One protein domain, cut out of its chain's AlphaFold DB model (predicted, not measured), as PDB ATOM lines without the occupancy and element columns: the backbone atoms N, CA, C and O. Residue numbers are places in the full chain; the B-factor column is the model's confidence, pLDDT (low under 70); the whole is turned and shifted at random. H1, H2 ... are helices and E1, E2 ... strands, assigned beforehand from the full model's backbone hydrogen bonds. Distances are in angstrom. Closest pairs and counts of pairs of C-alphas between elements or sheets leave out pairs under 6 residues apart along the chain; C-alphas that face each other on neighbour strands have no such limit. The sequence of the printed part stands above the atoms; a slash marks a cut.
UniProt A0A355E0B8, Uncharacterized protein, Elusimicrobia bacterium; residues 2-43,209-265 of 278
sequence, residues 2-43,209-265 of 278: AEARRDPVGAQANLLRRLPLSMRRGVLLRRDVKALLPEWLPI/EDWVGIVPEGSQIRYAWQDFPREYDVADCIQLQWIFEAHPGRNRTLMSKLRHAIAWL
ATOM      1  N   ALA A   2     132.400 -70.896   3.813       59.16
ATOM      2  CA  ALA A   2     133.284 -70.184   2.873       59.16
ATOM      3  C   ALA A   2     133.004 -68.667   2.750       59.16
ATOM      4  O   ALA A   2     133.938 -67.883   2.631       59.16
ATOM      5  N   GLU A   3     131.737 -68.257   2.827       55.84
ATOM      6  CA  GLU A   3     131.310 -66.853   2.694       55.84
ATOM      7  C   GLU A   3     131.667 -66.012   3.933       55.84
ATOM      8  O   GLU A   3     132.278 -64.959   3.807       55.84
ATOM      9  N   ALA A   4     131.441 -66.548   5.140       64.19
ATOM     10  CA  ALA A   4     131.832 -65.910   6.403       64.19
ATOM     11  C   ALA A   4     133.355 -65.738   6.576       64.19
ATOM     12  O   ALA A   4     133.788 -64.903   7.357       64.19
ATOM     13  N   ARG A   5     134.177 -66.515   5.854       72.12
ATOM     14  CA  ARG A   5     135.639 -66.332   5.822       72.12
ATOM     15  C   ARG A   5     136.089 -65.217   4.871       72.12
ATOM     16  O   ARG A   5     137.196 -64.725   5.033       72.12
ATOM     17  N   ARG A   6     135.274 -64.863   3.870       79.50
ATOM     18  CA  ARG A   6     135.584 -63.831   2.862       79.50
ATOM     19  C   ARG A   6     134.995 -62.473   3.226       79.50
ATOM     20  O   ARG A   6     135.652 -61.463   3.026       79.50
ATOM     21  N   ASP A   7     133.779 -62.477   3.760       80.06
ATOM     22  CA  ASP A   7     133.079 -61.292   4.244       80.06
ATOM     23  C   ASP A   7     132.352 -61.628   5.559       80.06
ATOM     24  O   ASP A   7     131.154 -61.933   5.568       80.06
ATOM     25  N   PRO A   8     133.080 -61.639   6.687       76.19
ATOM     26  CA  PRO A   8     132.489 -61.929   7.989       76.19
ATOM     27  C   PRO A   8     131.398 -60.919   8.371       76.19
ATOM     28  O   PRO A   8     130.406 -61.307   8.988       76.19
ATOM     29  N   VAL A   9     131.530 -59.654   7.955       73.75
ATOM     30  CA  VAL A   9     130.583 -58.578   8.283       73.75
ATOM     31  C   VAL A   9     129.276 -58.746   7.510       73.75
ATOM     32  O   VAL A   9     128.201 -58.734   8.113       73.75
ATOM     33  N   GLY A  10     129.338 -58.960   6.195       75.62
ATOM     34  CA  GLY A  10     128.154 -59.203   5.370       75.62
ATOM     35  C   GLY A  10     127.468 -60.529   5.698       75.62
ATOM     36  O   GLY A  10     126.235 -60.591   5.755       75.62
ATOM     37  N   ALA A  11     128.238 -61.578   6.009       76.38
ATOM     38  CA  ALA A  11     127.689 -62.847   6.482       76.38
ATOM     39  C   ALA A  11     126.947 -62.684   7.819       76.38
ATOM     40  O   ALA A  11     125.836 -63.201   7.968       76.38
ATOM     41  N   GLN A  12     127.514 -61.924   8.762       73.69
ATOM     42  CA  GLN A  12     126.854 -61.607  10.025       73.69
ATOM     43  C   GLN A  12     125.599 -60.763   9.788       73.69
ATOM     44  O   GLN A  12     124.526 -61.159  10.226       73.69
ATOM     45  N   ALA A  13     125.663 -59.680   9.013       71.88
ATOM     46  CA  ALA A  13     124.495 -58.850   8.703       71.88
ATOM     47  C   ALA A  13     123.338 -59.651   8.063       71.88
ATOM     48  O   ALA A  13     122.168 -59.456   8.408       71.88
ATOM     49  N   ASN A  14     123.650 -60.591   7.165       78.25
ATOM     50  CA  ASN A  14     122.662 -61.496   6.576       78.25
ATOM     51  C   ASN A  14     122.073 -62.481   7.594       78.25
ATOM     52  O   ASN A  14     120.873 -62.763   7.532       78.25
ATOM     53  N   LEU A  15     122.879 -62.981   8.534       76.50
ATOM     54  CA  LEU A  15     122.399 -63.806   9.641       76.50
ATOM     55  C   LEU A  15     121.415 -63.020  10.517       76.50
ATOM     56  O   LEU A  15     120.295 -63.487  10.710       76.50
ATOM     57  N   LEU A  16     121.778 -61.804  10.947       71.81
ATOM     58  CA  LEU A  16     120.929 -60.951  11.795       71.81
ATOM     59  C   LEU A  16     119.580 -60.651  11.114       71.81
ATOM     60  O   LEU A  16     118.519 -60.722  11.733       71.81
ATOM     61  N   ARG A  17     119.583 -60.414   9.793       73.81
ATOM     62  CA  ARG A  17     118.350 -60.227   9.002       73.81
ATOM     63  C   ARG A  17     117.438 -61.454   8.991       73.81
ATOM     64  O   ARG A  17     116.216 -61.299   8.897       73.81
ATOM     65  N   ARG A  18     118.010 -62.658   9.072       82.81
ATOM     66  CA  ARG A  18     117.297 -63.944   9.008       82.81
ATOM     67  C   ARG A  18     116.953 -64.525  10.377       82.81
ATOM     68  O   ARG A  18     116.246 -65.530  10.419       82.81
ATOM     69  N   LEU A  19     117.392 -63.908  11.476       83.19
ATOM     70  CA  LEU A  19     117.101 -64.415  12.813       83.19
ATOM     71  C   LEU A  19     115.590 -64.523  13.059       83.19
ATOM     72  O   LEU A  19     114.846 -63.610  12.673       83.19
ATOM     73  N   PRO A  20     115.110 -65.602  13.701       87.38
ATOM     74  CA  PRO A  20     113.734 -65.680  14.180       87.38
ATOM     75  C   PRO A  20     113.398 -64.480  15.067       87.38
ATOM     76  O   PRO A  20     114.271 -63.973  15.765       87.38
ATOM     77  N   LEU A  21     112.137 -64.033  15.081       85.38
ATOM     78  CA  LEU A  21     111.740 -62.883  15.910       85.38
ATOM     79  C   LEU A  21     112.052 -63.103  17.399       85.38
ATOM     80  O   LEU A  21     112.434 -62.153  18.070       85.38
ATOM     81  N   SER A  22     111.956 -64.344  17.894       87.00
ATOM     82  CA  SER A  22     112.294 -64.699  19.281       87.00
ATOM     83  C   SER A  22     113.769 -64.510  19.631       87.00
ATOM     84  O   SER A  22     114.090 -64.411  20.808       87.00
ATOM     85  N   MET A  23     114.658 -64.411  18.639       89.44
ATOM     86  CA  MET A  23     116.096 -64.212  18.844       89.44
ATOM     87  C   MET A  23     116.527 -62.751  18.682       89.44
ATOM     88  O   MET A  23     117.704 -62.452  18.843       89.44
ATOM     89  N   ARG A  24     115.594 -61.843  18.366       88.50
ATOM     90  CA  ARG A  24     115.889 -60.429  18.108       88.50
ATOM     91  C   ARG A  24     115.674 -59.572  19.343       88.50
ATOM     92  O   ARG A  24     114.839 -59.870  20.196       88.50
ATOM     93  N   ARG A  25     116.370 -58.436  19.373       91.50
ATOM     94  CA  ARG A  25     116.133 -57.359  20.338       91.50
ATOM     95  C   ARG A  25     115.202 -56.296  19.753       91.50
ATOM     96  O   ARG A  25     115.295 -55.947  18.578       91.50
ATOM     97  N   GLY A  26     114.315 -55.751  20.572       94.19
ATOM     98  CA  GLY A  26     113.383 -54.702  20.158       94.19
ATOM     99  C   GLY A  26     112.754 -54.003  21.349       94.19
ATOM    100  O   GLY A  26     113.016 -54.382  22.483       94.19
ATOM    101  N   VAL A  27     111.910 -53.010  21.111       96.44
ATOM    102  CA  VAL A  27     111.092 -52.394  22.161       96.44
ATOM    103  C   VAL A  27     109.616 -52.405  21.774       96.44
ATOM    104  O   VAL A  27     109.266 -52.285  20.599       96.44
ATOM    105  N   LEU A  28     108.749 -52.568  22.771       96.81
ATOM    106  CA  LEU A  28     107.292 -52.526  22.639       96.81
ATOM    107  C   LEU A  28     106.729 -51.583  23.706       96.81
ATOM    108  O   LEU A  28     107.245 -51.555  24.823       96.81
ATOM    109  N   LEU A  29     105.693 -50.803  23.391       96.62
ATOM    110  CA  LEU A  29     105.082 -49.923  24.391       96.62
ATOM    111  C   LEU A  29     104.461 -50.749  25.520       96.62
ATOM    112  O   LEU A  29     103.817 -51.773  25.269       96.62
ATOM    113  N   ARG A  30     104.585 -50.276  26.766       95.50
ATOM    114  CA  ARG A  30     104.017 -50.961  27.937       95.50
ATOM    115  C   ARG A  30     102.524 -51.242  27.792       95.50
ATOM    116  O   ARG A  30     102.098 -52.336  28.146       95.50
ATOM    117  N   ARG A  31     101.743 -50.306  27.242       95.12
ATOM    118  CA  ARG A  31     100.299 -50.500  27.000       95.12
ATOM    119  C   ARG A  31     100.004 -51.725  26.119       95.12
ATOM    120  O   ARG A  31      99.060 -52.467  26.381       95.12
ATOM    121  N   ASP A  32     100.848 -51.975  25.117       96.12
ATOM    122  CA  ASP A  32     100.694 -53.102  24.195       96.12
ATOM    123  C   ASP A  32     101.147 -54.400  24.862       96.12
ATOM    124  O   ASP A  32     100.480 -55.428  24.735       96.12
ATOM    125  N   VAL A  33     102.237 -54.351  25.642       95.69
ATOM    126  CA  VAL A  33     102.645 -55.482  26.486       95.69
ATOM    127  C   VAL A  33     101.529 -55.848  27.452       95.69
ATOM    128  O   VAL A  33     101.175 -57.013  27.530       95.69
ATOM    129  N   LYS A  34     100.919 -54.879  28.137       93.88
ATOM    130  CA  LYS A  34      99.817 -55.107  29.076       93.88
ATOM    131  C   LYS A  34      98.592 -55.722  28.396       93.88
ATOM    132  O   LYS A  34      97.977 -56.624  28.959       93.88
ATOM    133  N   ALA A  35      98.249 -55.284  27.185       93.94
ATOM    134  CA  ALA A  35      97.153 -55.876  26.415       93.94
ATOM    135  C   ALA A  35      97.412 -57.351  26.048       93.94
ATOM    136  O   ALA A  35      96.474 -58.138  25.922       93.94
ATOM    137  N   LEU A  36      98.682 -57.728  25.877       94.56
ATOM    138  CA  LEU A  36      99.107 -59.083  25.526       94.56
ATOM    139  C   LEU A  36      99.432 -59.952  26.753       94.56
ATOM    140  O   LEU A  36      99.243 -61.163  26.706       94.56
ATOM    141  N   LEU A  37      99.895 -59.354  27.845       93.81
ATOM    142  CA  LEU A  37     100.361 -59.985  29.080       93.81
ATOM    143  C   LEU A  37      99.815 -59.225  30.301       93.81
ATOM    144  O   LEU A  37     100.586 -58.619  31.044       93.81
ATOM    145  N   PRO A  38      98.495 -59.258  30.557       91.12
ATOM    146  CA  PRO A  38      97.881 -58.486  31.643       91.12
ATOM    147  C   PRO A  38      98.355 -58.905  33.045       91.12
ATOM    148  O   PRO A  38      98.241 -58.136  33.997       91.12
ATOM    149  N   GLU A  39      98.896 -60.117  33.176       89.94
ATOM    150  CA  GLU A  39      99.438 -60.654  34.428       89.94
ATOM    151  C   GLU A  39     100.890 -60.223  34.696       89.94
ATOM    152  O   GLU A  39     101.384 -60.381  35.814       89.94
ATOM    153  N   TRP A  40     101.593 -59.690  33.692       90.12
ATOM    154  CA  TRP A  40     102.989 -59.288  33.820       90.12
ATOM    155  C   TRP A  40     103.087 -57.875  34.407       90.12
ATOM    156  O   TRP A  40     102.700 -56.901  33.768       90.12
ATOM    157  N   LEU A  41     103.621 -57.774  35.631       84.38
ATOM    158  CA  LEU A  41     103.772 -56.520  36.388       84.38
ATOM    159  C   LEU A  41     102.484 -55.666  36.426       84.38
ATOM    160  O   LEU A  41     102.466 -54.537  35.931       84.38
ATOM    161  N   PRO A  42     101.398 -56.179  37.030       83.69
ATOM    162  CA  PRO A  42     100.088 -55.542  36.980       83.69
ATOM    163  C   PRO A  42     100.016 -54.340  37.938       83.69
ATOM    164  O   PRO A  42      99.526 -54.455  39.064       83.69
ATOM    165  N   ILE A  43     100.491 -53.172  37.494       85.00
ATOM    166  CA  ILE A  43     100.535 -51.928  38.286       85.00
ATOM    167  C   ILE A  43      99.166 -51.610  38.907       85.00
ATOM    168  O   ILE A  43      99.101 -51.151  40.043       85.00
ATOM    169  N   GLU A 209     103.284 -45.402  29.089       95.19
ATOM    170  CA  GLU A 209     103.921 -44.639  28.013       95.19
ATOM    171  C   GLU A 209     105.396 -45.013  27.808       95.19
ATOM    172  O   GLU A 209     106.016 -44.536  26.860       95.19
ATOM    173  N   ASP A 210     105.974 -45.844  28.676       95.50
ATOM    174  CA  ASP A 210     107.360 -46.288  28.559       95.50
ATOM    175  C   ASP A 210     107.533 -47.486  27.617       95.50
ATOM    176  O   ASP A 210     106.595 -48.218  27.278       95.50
ATOM    177  N   TRP A 211     108.787 -47.683  27.217       96.44
ATOM    178  CA  TRP A 211     109.223 -48.816  26.422       96.44
ATOM    179  C   TRP A 211     109.591 -50.003  27.309       96.44
ATOM    180  O   TRP A 211     110.345 -49.886  28.274       96.44
ATOM    181  N   VAL A 212     109.114 -51.177  26.914       96.12
ATOM    182  CA  VAL A 212     109.536 -52.465  27.456       96.12
ATOM    183  C   VAL A 212     110.489 -53.117  26.463       96.12
ATOM    184  O   VAL A 212     110.178 -53.247  25.277       96.12
ATOM    185  N   GLY A 213     111.651 -53.540  26.953       95.69
ATOM    186  CA  GLY A 213     112.648 -54.238  26.157       95.69
ATOM    187  C   GLY A 213     112.203 -55.656  25.807       95.69
ATOM    188  O   GLY A 213     111.784 -56.429  26.663       95.69
ATOM    189  N   ILE A 214     112.336 -56.025  24.543       95.44
ATOM    190  CA  ILE A 214     112.246 -57.396  24.058       95.44
ATOM    191  C   ILE A 214     113.666 -57.929  23.963       95.44
ATOM    192  O   ILE A 214     114.483 -57.373  23.224       95.44
ATOM    193  N   VAL A 215     113.962 -58.991  24.705       94.56
ATOM    194  CA  VAL A 215     115.271 -59.652  24.674       94.56
ATOM    195  C   VAL A 215     115.175 -61.026  24.012       94.56
ATOM    196  O   VAL A 215     114.102 -61.637  24.052       94.56
ATOM    197  N   PRO A 216     116.279 -61.530  23.430       91.69
ATOM    198  CA  PRO A 216     116.295 -62.853  22.826       91.69
ATOM    199  C   PRO A 216     115.911 -63.951  23.822       91.69
ATOM    200  O   PRO A 216     116.247 -63.898  25.011       91.69
ATOM    201  N   GLU A 217     115.240 -64.976  23.318       90.56
ATOM    202  CA  GLU A 217     114.928 -66.194  24.054       90.56
ATOM    203  C   GLU A 217     116.200 -66.833  24.633       90.56
ATOM    204  O   GLU A 217     117.272 -66.801  24.029       90.56
ATOM    205  N   GLY A 218     116.103 -67.347  25.861       86.81
ATOM    206  CA  GLY A 218     117.247 -67.882  26.606       86.81
ATOM    207  C   GLY A 218     118.180 -66.826  27.219       86.81
ATOM    208  O   GLY A 218     119.018 -67.178  28.046       86.81
ATOM    209  N   SER A 219     118.026 -65.537  26.891       88.19
ATOM    210  CA  SER A 219     118.814 -64.465  27.522       88.19
ATOM    211  C   SER A 219     118.444 -64.264  28.991       88.19
ATOM    212  O   SER A 219     117.276 -64.345  29.377       88.19
ATOM    213  N   GLN A 220     119.432 -63.900  29.809       86.69
ATOM    214  CA  GLN A 220     119.190 -63.452  31.176       86.69
ATOM    215  C   GLN A 220     118.469 -62.098  31.165       86.69
ATOM    216  O   GLN A 220     118.987 -61.117  30.649       86.69
ATOM    217  N   ILE A 221     117.284 -62.030  31.775       87.25
ATOM    218  CA  ILE A 221     116.473 -60.796  31.834       87.25
ATOM    219  C   ILE A 221     116.999 -59.819  32.887       87.25
ATOM    220  O   ILE A 221     116.851 -58.601  32.767       87.25
ATOM    221  N   ARG A 222     117.627 -60.342  33.943       82.69
ATOM    222  CA  ARG A 222     118.161 -59.517  35.026       82.69
ATOM    223  C   ARG A 222     119.237 -58.581  34.467       82.69
ATOM    224  O   ARG A 222     120.240 -59.064  33.957       82.69
ATOM    225  N   TYR A 223     119.017 -57.275  34.622       82.94
ATOM    226  CA  TYR A 223     119.855 -56.182  34.101       82.94
ATOM    227  C   TYR A 223     119.880 -56.019  32.576       82.94
ATOM    228  O   TYR A 223     120.573 -55.133  32.093       82.94
ATOM    229  N   ALA A 224     119.084 -56.777  31.816       89.19
ATOM    230  CA  ALA A 224     119.105 -56.701  30.353       89.19
ATOM    231  C   ALA A 224     118.715 -55.321  29.799       89.19
ATOM    232  O   ALA A 224     119.096 -54.967  28.687       89.19
ATOM    233  N   TRP A 225     117.995 -54.522  30.591       87.25
ATOM    234  CA  TRP A 225     117.662 -53.135  30.277       87.25
ATOM    235  C   TRP A 225     118.901 -52.248  30.063       87.25
ATOM    236  O   TRP A 225     118.821 -51.275  29.321       87.25
ATOM    237  N   GLN A 226     120.054 -52.595  30.651       88.12
ATOM    238  CA  GLN A 226     121.309 -51.847  30.492       88.12
ATOM    239  C   GLN A 226     121.860 -51.909  29.065       88.12
ATOM    240  O   GLN A 226     122.591 -51.012  28.652       88.12
ATOM    241  N   ASP A 227     121.485 -52.936  28.302       87.88
ATOM    242  CA  ASP A 227     121.947 -53.111  26.927       87.88
ATOM    243  C   ASP A 227     121.080 -52.364  25.900       87.88
ATOM    244  O   ASP A 227     121.302 -52.484  24.686       87.88
ATOM    245  N   PHE A 228     120.046 -51.651  26.353       91.12
ATOM    246  CA  PHE A 228     119.186 -50.855  25.488       91.12
ATOM    247  C   PHE A 228     119.740 -49.435  25.328       91.12
ATOM    248  O   PHE A 228     120.281 -48.869  26.281       91.12
ATOM    249  N   PRO A 229     119.605 -48.828  24.135       90.50
ATOM    250  CA  PRO A 229     119.978 -47.434  23.935       90.50
ATOM    251  C   PRO A 229     119.235 -46.505  24.909       90.50
ATOM    252  O   PRO A 229     118.047 -46.699  25.189       90.50
ATOM    253  N   ARG A 230     119.945 -45.502  25.443       89.06
ATOM    254  CA  ARG A 230     119.453 -44.636  26.531       89.06
ATOM    255  C   ARG A 230     118.187 -43.868  26.156       89.06
ATOM    256  O   ARG A 230     117.374 -43.593  27.029       89.06
ATOM    257  N   GLU A 231     118.002 -43.552  24.879       89.31
ATOM    258  CA  GLU A 231     116.827 -42.862  24.349       89.31
ATOM    259  C   GLU A 231     115.514 -43.631  24.564       89.31
ATOM    260  O   GLU A 231     114.450 -43.013  24.621       89.31
ATOM    261  N   TYR A 232     115.576 -44.957  24.729       91.00
ATOM    262  CA  TYR A 232     114.398 -45.774  25.013       91.00
ATOM    263  C   TYR A 232     114.051 -45.842  26.502       91.00
ATOM    264  O   TYR A 232     112.926 -46.219  26.816       91.00
ATOM    265  N   ASP A 233     114.965 -45.458  27.405       89.81
ATOM    266  CA  ASP A 233     114.702 -45.370  28.855       89.81
ATOM    267  C   ASP A 233     114.050 -46.656  29.417       89.81
ATOM    268  O   ASP A 233     113.075 -46.625  30.170       89.81
ATOM    269  N   VAL A 234     114.548 -47.813  28.965       92.00
ATOM    270  CA  VAL A 234     113.969 -49.125  29.275       92.00
ATOM    271  C   VAL A 234     114.210 -49.452  30.745       92.00
ATOM    272  O   VAL A 234     115.348 -49.470  31.207       92.00
ATOM    273  N   ALA A 235     113.136 -49.761  31.473       89.69
ATOM    274  CA  ALA A 235     113.208 -50.203  32.869       89.69
ATOM    275  C   ALA A 235     112.961 -51.710  33.036       89.69
ATOM    276  O   ALA A 235     113.477 -52.327  33.968       89.69
ATOM    277  N   ASP A 236     112.196 -52.311  32.122       92.38
ATOM    278  CA  ASP A 236     111.814 -53.719  32.171       92.38
ATOM    279  C   ASP A 236     112.065 -54.417  30.845       92.38
ATOM    280  O   ASP A 236     112.004 -53.807  29.776       92.38
ATOM    281  N   CYS A 237     112.283 -55.727  30.913       94.12
ATOM    282  CA  CYS A 237     112.417 -56.565  29.734       94.12
ATOM    283  C   CYS A 237     111.543 -57.816  29.828       94.12
ATOM    284  O   CYS A 237     111.317 -58.351  30.916       94.12
ATOM    285  N   ILE A 238     111.100 -58.293  28.668       95.25
ATOM    286  CA  ILE A 238     110.385 -59.556  28.479       95.25
ATOM    287  C   ILE A 238     111.014 -60.358  27.344       95.25
ATOM    288  O   ILE A 238     111.733 -59.824  26.497       95.25
ATOM    289  N   GLN A 239     110.675 -61.640  27.291       94.25
ATOM    290  CA  GLN A 239     110.893 -62.479  26.118       94.25
ATOM    291  C   GLN A 239     109.575 -62.629  25.359       94.25
ATOM    292  O   GLN A 239     108.518 -62.778  25.972       94.25
ATOM    293  N   LEU A 240     109.622 -62.632  24.021       92.06
ATOM    294  CA  LEU A 240     108.412 -62.827  23.201       92.06
ATOM    295  C   LEU A 240     107.698 -64.137  23.502       92.06
ATOM    296  O   LEU A 240     106.479 -64.211  23.382       92.06
ATOM    297  N   GLN A 241     108.464 -65.152  23.896       91.00
ATOM    298  CA  GLN A 241     107.950 -66.461  24.247       91.00
ATOM    299  C   GLN A 241     106.843 -66.379  25.308       91.00
ATOM    300  O   GLN A 241     105.829 -67.055  25.170       91.00
ATOM    301  N   TRP A 242     106.947 -65.452  26.266       93.31
ATOM    302  CA  TRP A 242     105.914 -65.238  27.283       93.31
ATOM    303  C   TRP A 242     104.571 -64.825  26.670       93.31
ATOM    304  O   TRP A 242     103.520 -65.291  27.104       93.31
ATOM    305  N   ILE A 243     104.591 -63.991  25.621       93.69
ATOM    306  CA  ILE A 243     103.381 -63.590  24.886       93.69
ATOM    307  C   ILE A 243     102.758 -64.803  24.188       93.69
ATOM    308  O   ILE A 243     101.540 -64.943  24.180       93.69
ATOM    309  N   PHE A 244     103.559 -65.692  23.600       91.69
ATOM    310  CA  PHE A 244     103.020 -66.885  22.938       91.69
ATOM    311  C   PHE A 244     102.459 -67.897  23.937       91.69
ATOM    312  O   PHE A 244     101.397 -68.464  23.692       91.69
ATOM    313  N   GLU A 245     103.118 -68.069  25.081       91.94
ATOM    314  CA  GLU A 245     102.656 -68.931  26.175       91.94
ATOM    315  C   GLU A 245     101.328 -68.456  26.766       91.94
ATOM    316  O   GLU A 245     100.459 -69.274  27.061       91.94
ATOM    317  N   ALA A 246     101.127 -67.141  26.870       92.19
ATOM    318  CA  ALA A 246      99.865 -66.564  27.325       92.19
ATOM    319  C   ALA A 246      98.718 -66.689  26.299       92.19
ATOM    320  O   ALA A 246      97.554 -66.518  26.659       92.19
ATOM    321  N   HIS A 247      99.019 -66.985  25.028       91.38
ATOM    322  CA  HIS A 247      98.040 -67.060  23.933       91.38
ATOM    323  C   HIS A 247      98.215 -68.333  23.085       91.38
ATOM    324  O   HIS A 247      98.471 -68.242  21.874       91.38
ATOM    325  N   PRO A 248      98.048 -69.530  23.680       88.81
ATOM    326  CA  PRO A 248      98.267 -70.789  22.980       88.81
ATOM    327  C   PRO A 248      97.385 -70.889  21.726       88.81
ATOM    328  O   PRO A 248      96.214 -70.511  21.719       88.81
ATOM    329  N   GLY A 249      97.966 -71.372  20.625       86.62
ATOM    330  CA  GLY A 249      97.271 -71.537  19.341       86.62
ATOM    331  C   GLY A 249      97.130 -70.263  18.493       86.62
ATOM    332  O   GLY A 249      96.664 -70.346  17.358       86.62
ATOM    333  N   ARG A 250      97.572 -69.087  18.972       85.88
ATOM    334  CA  ARG A 250      97.492 -67.812  18.220       85.88
ATOM    335  C   ARG A 250      98.826 -67.348  17.629       85.88
ATOM    336  O   ARG A 250      98.902 -66.247  17.076       85.88
ATOM    337  N   ASN A 251      99.862 -68.186  17.696       84.12
ATOM    338  CA  ASN A 251     101.250 -67.821  17.392       84.12
ATOM    339  C   ASN A 251     101.408 -67.176  16.011       84.12
ATOM    340  O   ASN A 251     102.028 -66.126  15.899       84.12
ATOM    341  N   ARG A 252     100.809 -67.745  14.956       85.00
ATOM    342  CA  ARG A 252     100.973 -67.231  13.584       85.00
ATOM    343  C   ARG A 252     100.406 -65.818  13.418       85.00
ATOM    344  O   ARG A 252     101.060 -64.956  12.832       85.00
ATOM    345  N   THR A 253      99.217 -65.563  13.962       88.50
ATOM    346  CA  THR A 253      98.577 -64.242  13.910       88.50
ATOM    347  C   THR A 253      99.309 -63.231  14.791       88.50
ATOM    348  O   THR A 253      99.539 -62.104  14.356       88.50
ATOM    349  N   LEU A 254      99.714 -63.622  16.005       90.06
ATOM    350  CA  LEU A 254     100.467 -62.753  16.914       90.06
ATOM    351  C   LEU A 254     101.842 -62.395  16.355       90.06
ATOM    352  O   LEU A 254     102.199 -61.224  16.368       90.06
ATOM    353  N   MET A 255     102.568 -63.354  15.780       86.50
ATOM    354  CA  MET A 255     103.852 -63.109  15.115       86.50
ATOM    355  C   MET A 255     103.733 -62.049  14.021       86.50
ATOM    356  O   MET A 255     104.571 -61.153  13.937       86.50
ATOM    357  N   SER A 256     102.677 -62.118  13.205       87.62
ATOM    358  CA  SER A 256     102.431 -61.114  12.168       87.62
ATOM    359  C   SER A 256     102.206 -59.725  12.762       87.62
ATOM    360  O   SER A 256     102.758 -58.758  12.253       87.62
ATOM    361  N   LYS A 257     101.422 -59.614  13.840       89.38
ATOM    362  CA  LYS A 257     101.157 -58.331  14.512       89.38
ATOM    363  C   LYS A 257     102.410 -57.768  15.188       89.38
ATOM    364  O   LYS A 257     102.769 -56.618  14.959       89.38
ATOM    365  N   LEU A 258     103.100 -58.591  15.975       91.12
ATOM    366  CA  LEU A 258     104.294 -58.214  16.732       91.12
ATOM    367  C   LEU A 258     105.446 -57.786  15.826       91.12
ATOM    368  O   LEU A 258     106.182 -56.871  16.177       91.12
ATOM    369  N   ARG A 259     105.568 -58.378  14.630       88.88
ATOM    370  CA  ARG A 259     106.555 -57.949  13.632       88.88
ATOM    371  C   ARG A 259     106.460 -56.454  13.320       88.88
ATOM    372  O   ARG A 259     107.502 -55.848  13.096       88.88
ATOM    373  N   HIS A 260     105.250 -55.897  13.295       87.88
ATOM    374  CA  HIS A 260     105.005 -54.492  12.964       87.88
ATOM    375  C   HIS A 260     104.866 -53.591  14.195       87.88
ATOM    376  O   HIS A 260     105.183 -52.413  14.107       87.88
ATOM    377  N   ALA A 261     104.394 -54.130  15.322       91.81
ATOM    378  CA  ALA A 261     104.219 -53.362  16.555       91.81
ATOM    379  C   ALA A 261     105.536 -53.130  17.316       91.81
ATOM    380  O   ALA A 261     105.687 -52.119  17.994       91.81
ATOM    381  N   ILE A 262     106.486 -54.066  17.218       93.50
ATOM    382  CA  ILE A 262     107.782 -53.955  17.889       93.50
ATOM    383  C   ILE A 262     108.711 -53.089  17.044       93.50
ATOM    384  O   ILE A 262     108.942 -53.367  15.865       93.50
ATOM    385  N   ALA A 263     109.314 -52.088  17.678       93.25
ATOM    386  CA  ALA A 263     110.444 -51.380  17.101       93.25
ATOM    387  C   ALA A 263     111.704 -52.236  17.293       93.25
ATOM    388  O   ALA A 263     112.312 -52.259  18.365       93.25
ATOM    389  N   TRP A 264     112.059 -53.007  16.266       90.56
ATOM    390  CA  TRP A 264     113.236 -53.875  16.289       90.56
ATOM    391  C   TRP A 264     114.515 -53.050  16.271       90.56
ATOM    392  O   TRP A 264     114.695 -52.188  15.411       90.56
ATOM    393  N   LEU A 265     115.411 -53.344  17.209       87.56
ATOM    394  CA  LEU A 265     116.700 -52.676  17.288       87.56
ATOM    395  C   LEU A 265     117.707 -53.406  16.397       87.56
ATOM    396  O   LEU A 265     117.645 -54.634  16.285       87.56
TER     397      LEU A 265
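What this domain is: This is residues 2 to 43 and 209 to 265 of the 278 residues of an uncharacterized protein of Elusimicrobia bacterium (UniProt A0A355E0B8). A small sheet of three short strands, E1, E2 and E3, makes the body, with H3 over one face, H4 over the other, and H5 and H6 as an open corner beside them. An arm of H1 and H2 makes the length, and its residues 5 to 10 stick out free. The printed part has 99 residues, with six named helices and three named strands in the order H1 H2 E1 H3 E2 H4 E3 H5 H6; the sheet is mixed, in the order E1, E2, E3, and the class is mixed, helices and strands. It is only just compact, close to loose, with a radius of gyration of the C-alphas of 14.9 A and spans of 51 by 34 by 22 A.

How they stand to each other: Start at H1, residues 2 to 6, and H2, residues 8 to 18: they touch only at the corner, closest at the C-alphas of Ala 4 and Ala 11, 5.2 A. E1, residues 26 to 29, is the antiparallel neighbour of E2, residues 211 to 215, with N 28 and O 212 at 3.0 A, within hydrogen-bond range. E2 is the parallel neighbour of E3, residues 236 to 239, with N 238 and O 213 at 2.8 A. H3, residues 30 to 36, is on the sheet, over E2, at a height of 10.3 A. H4, residues 224 to 227, is on the opposite face, at a height of 8.6 A. E2, H4 and E3 form a strand-helix-strand unit, two parallel strands joined through a helix, with a right-handed crossover. H5, residues 240 to 246, is not on the sheet. H6, residues 251 to 261, only grazes it, with residues 258 to 261. H5 and H6 are close but not clearly touching, the C-alphas of Phe 244 and Asn 251 being closest at 5.9 A, at a steep tilt of 47 degrees, opposite ways. Every O i to N i+4 pair is within hydrogen-bond range in H2, H3 and H5; H6 has 6 of 7, H1 has 0 of 1 with 1 of 2 O i to N i+3 pairs, and H4 is too short for an i+4 pair.

Where its parts are: Find C-alpha 2 at (133.284, -70.184, 2.873), where H1 begins. H2 runs 15.4 A from C-alpha 8 to C-alpha 18. E2 runs 12.5 A from C-alpha 211 at (109.223, -48.816, 26.422). H6 runs 14.8 A and ends at C-alpha 261, (104.219, -53.362, 16.555).

The domain as a whole: The C-alphas farthest apart are those of Ala 2 and Ile 43, 51.6 A. Residues 44 to 208 are not printed, and C-alphas 43 and 209 are 13.0 A apart across this cut. Of the links printed whole, none is long. Residues 2 to 4 have pLDDT under 70.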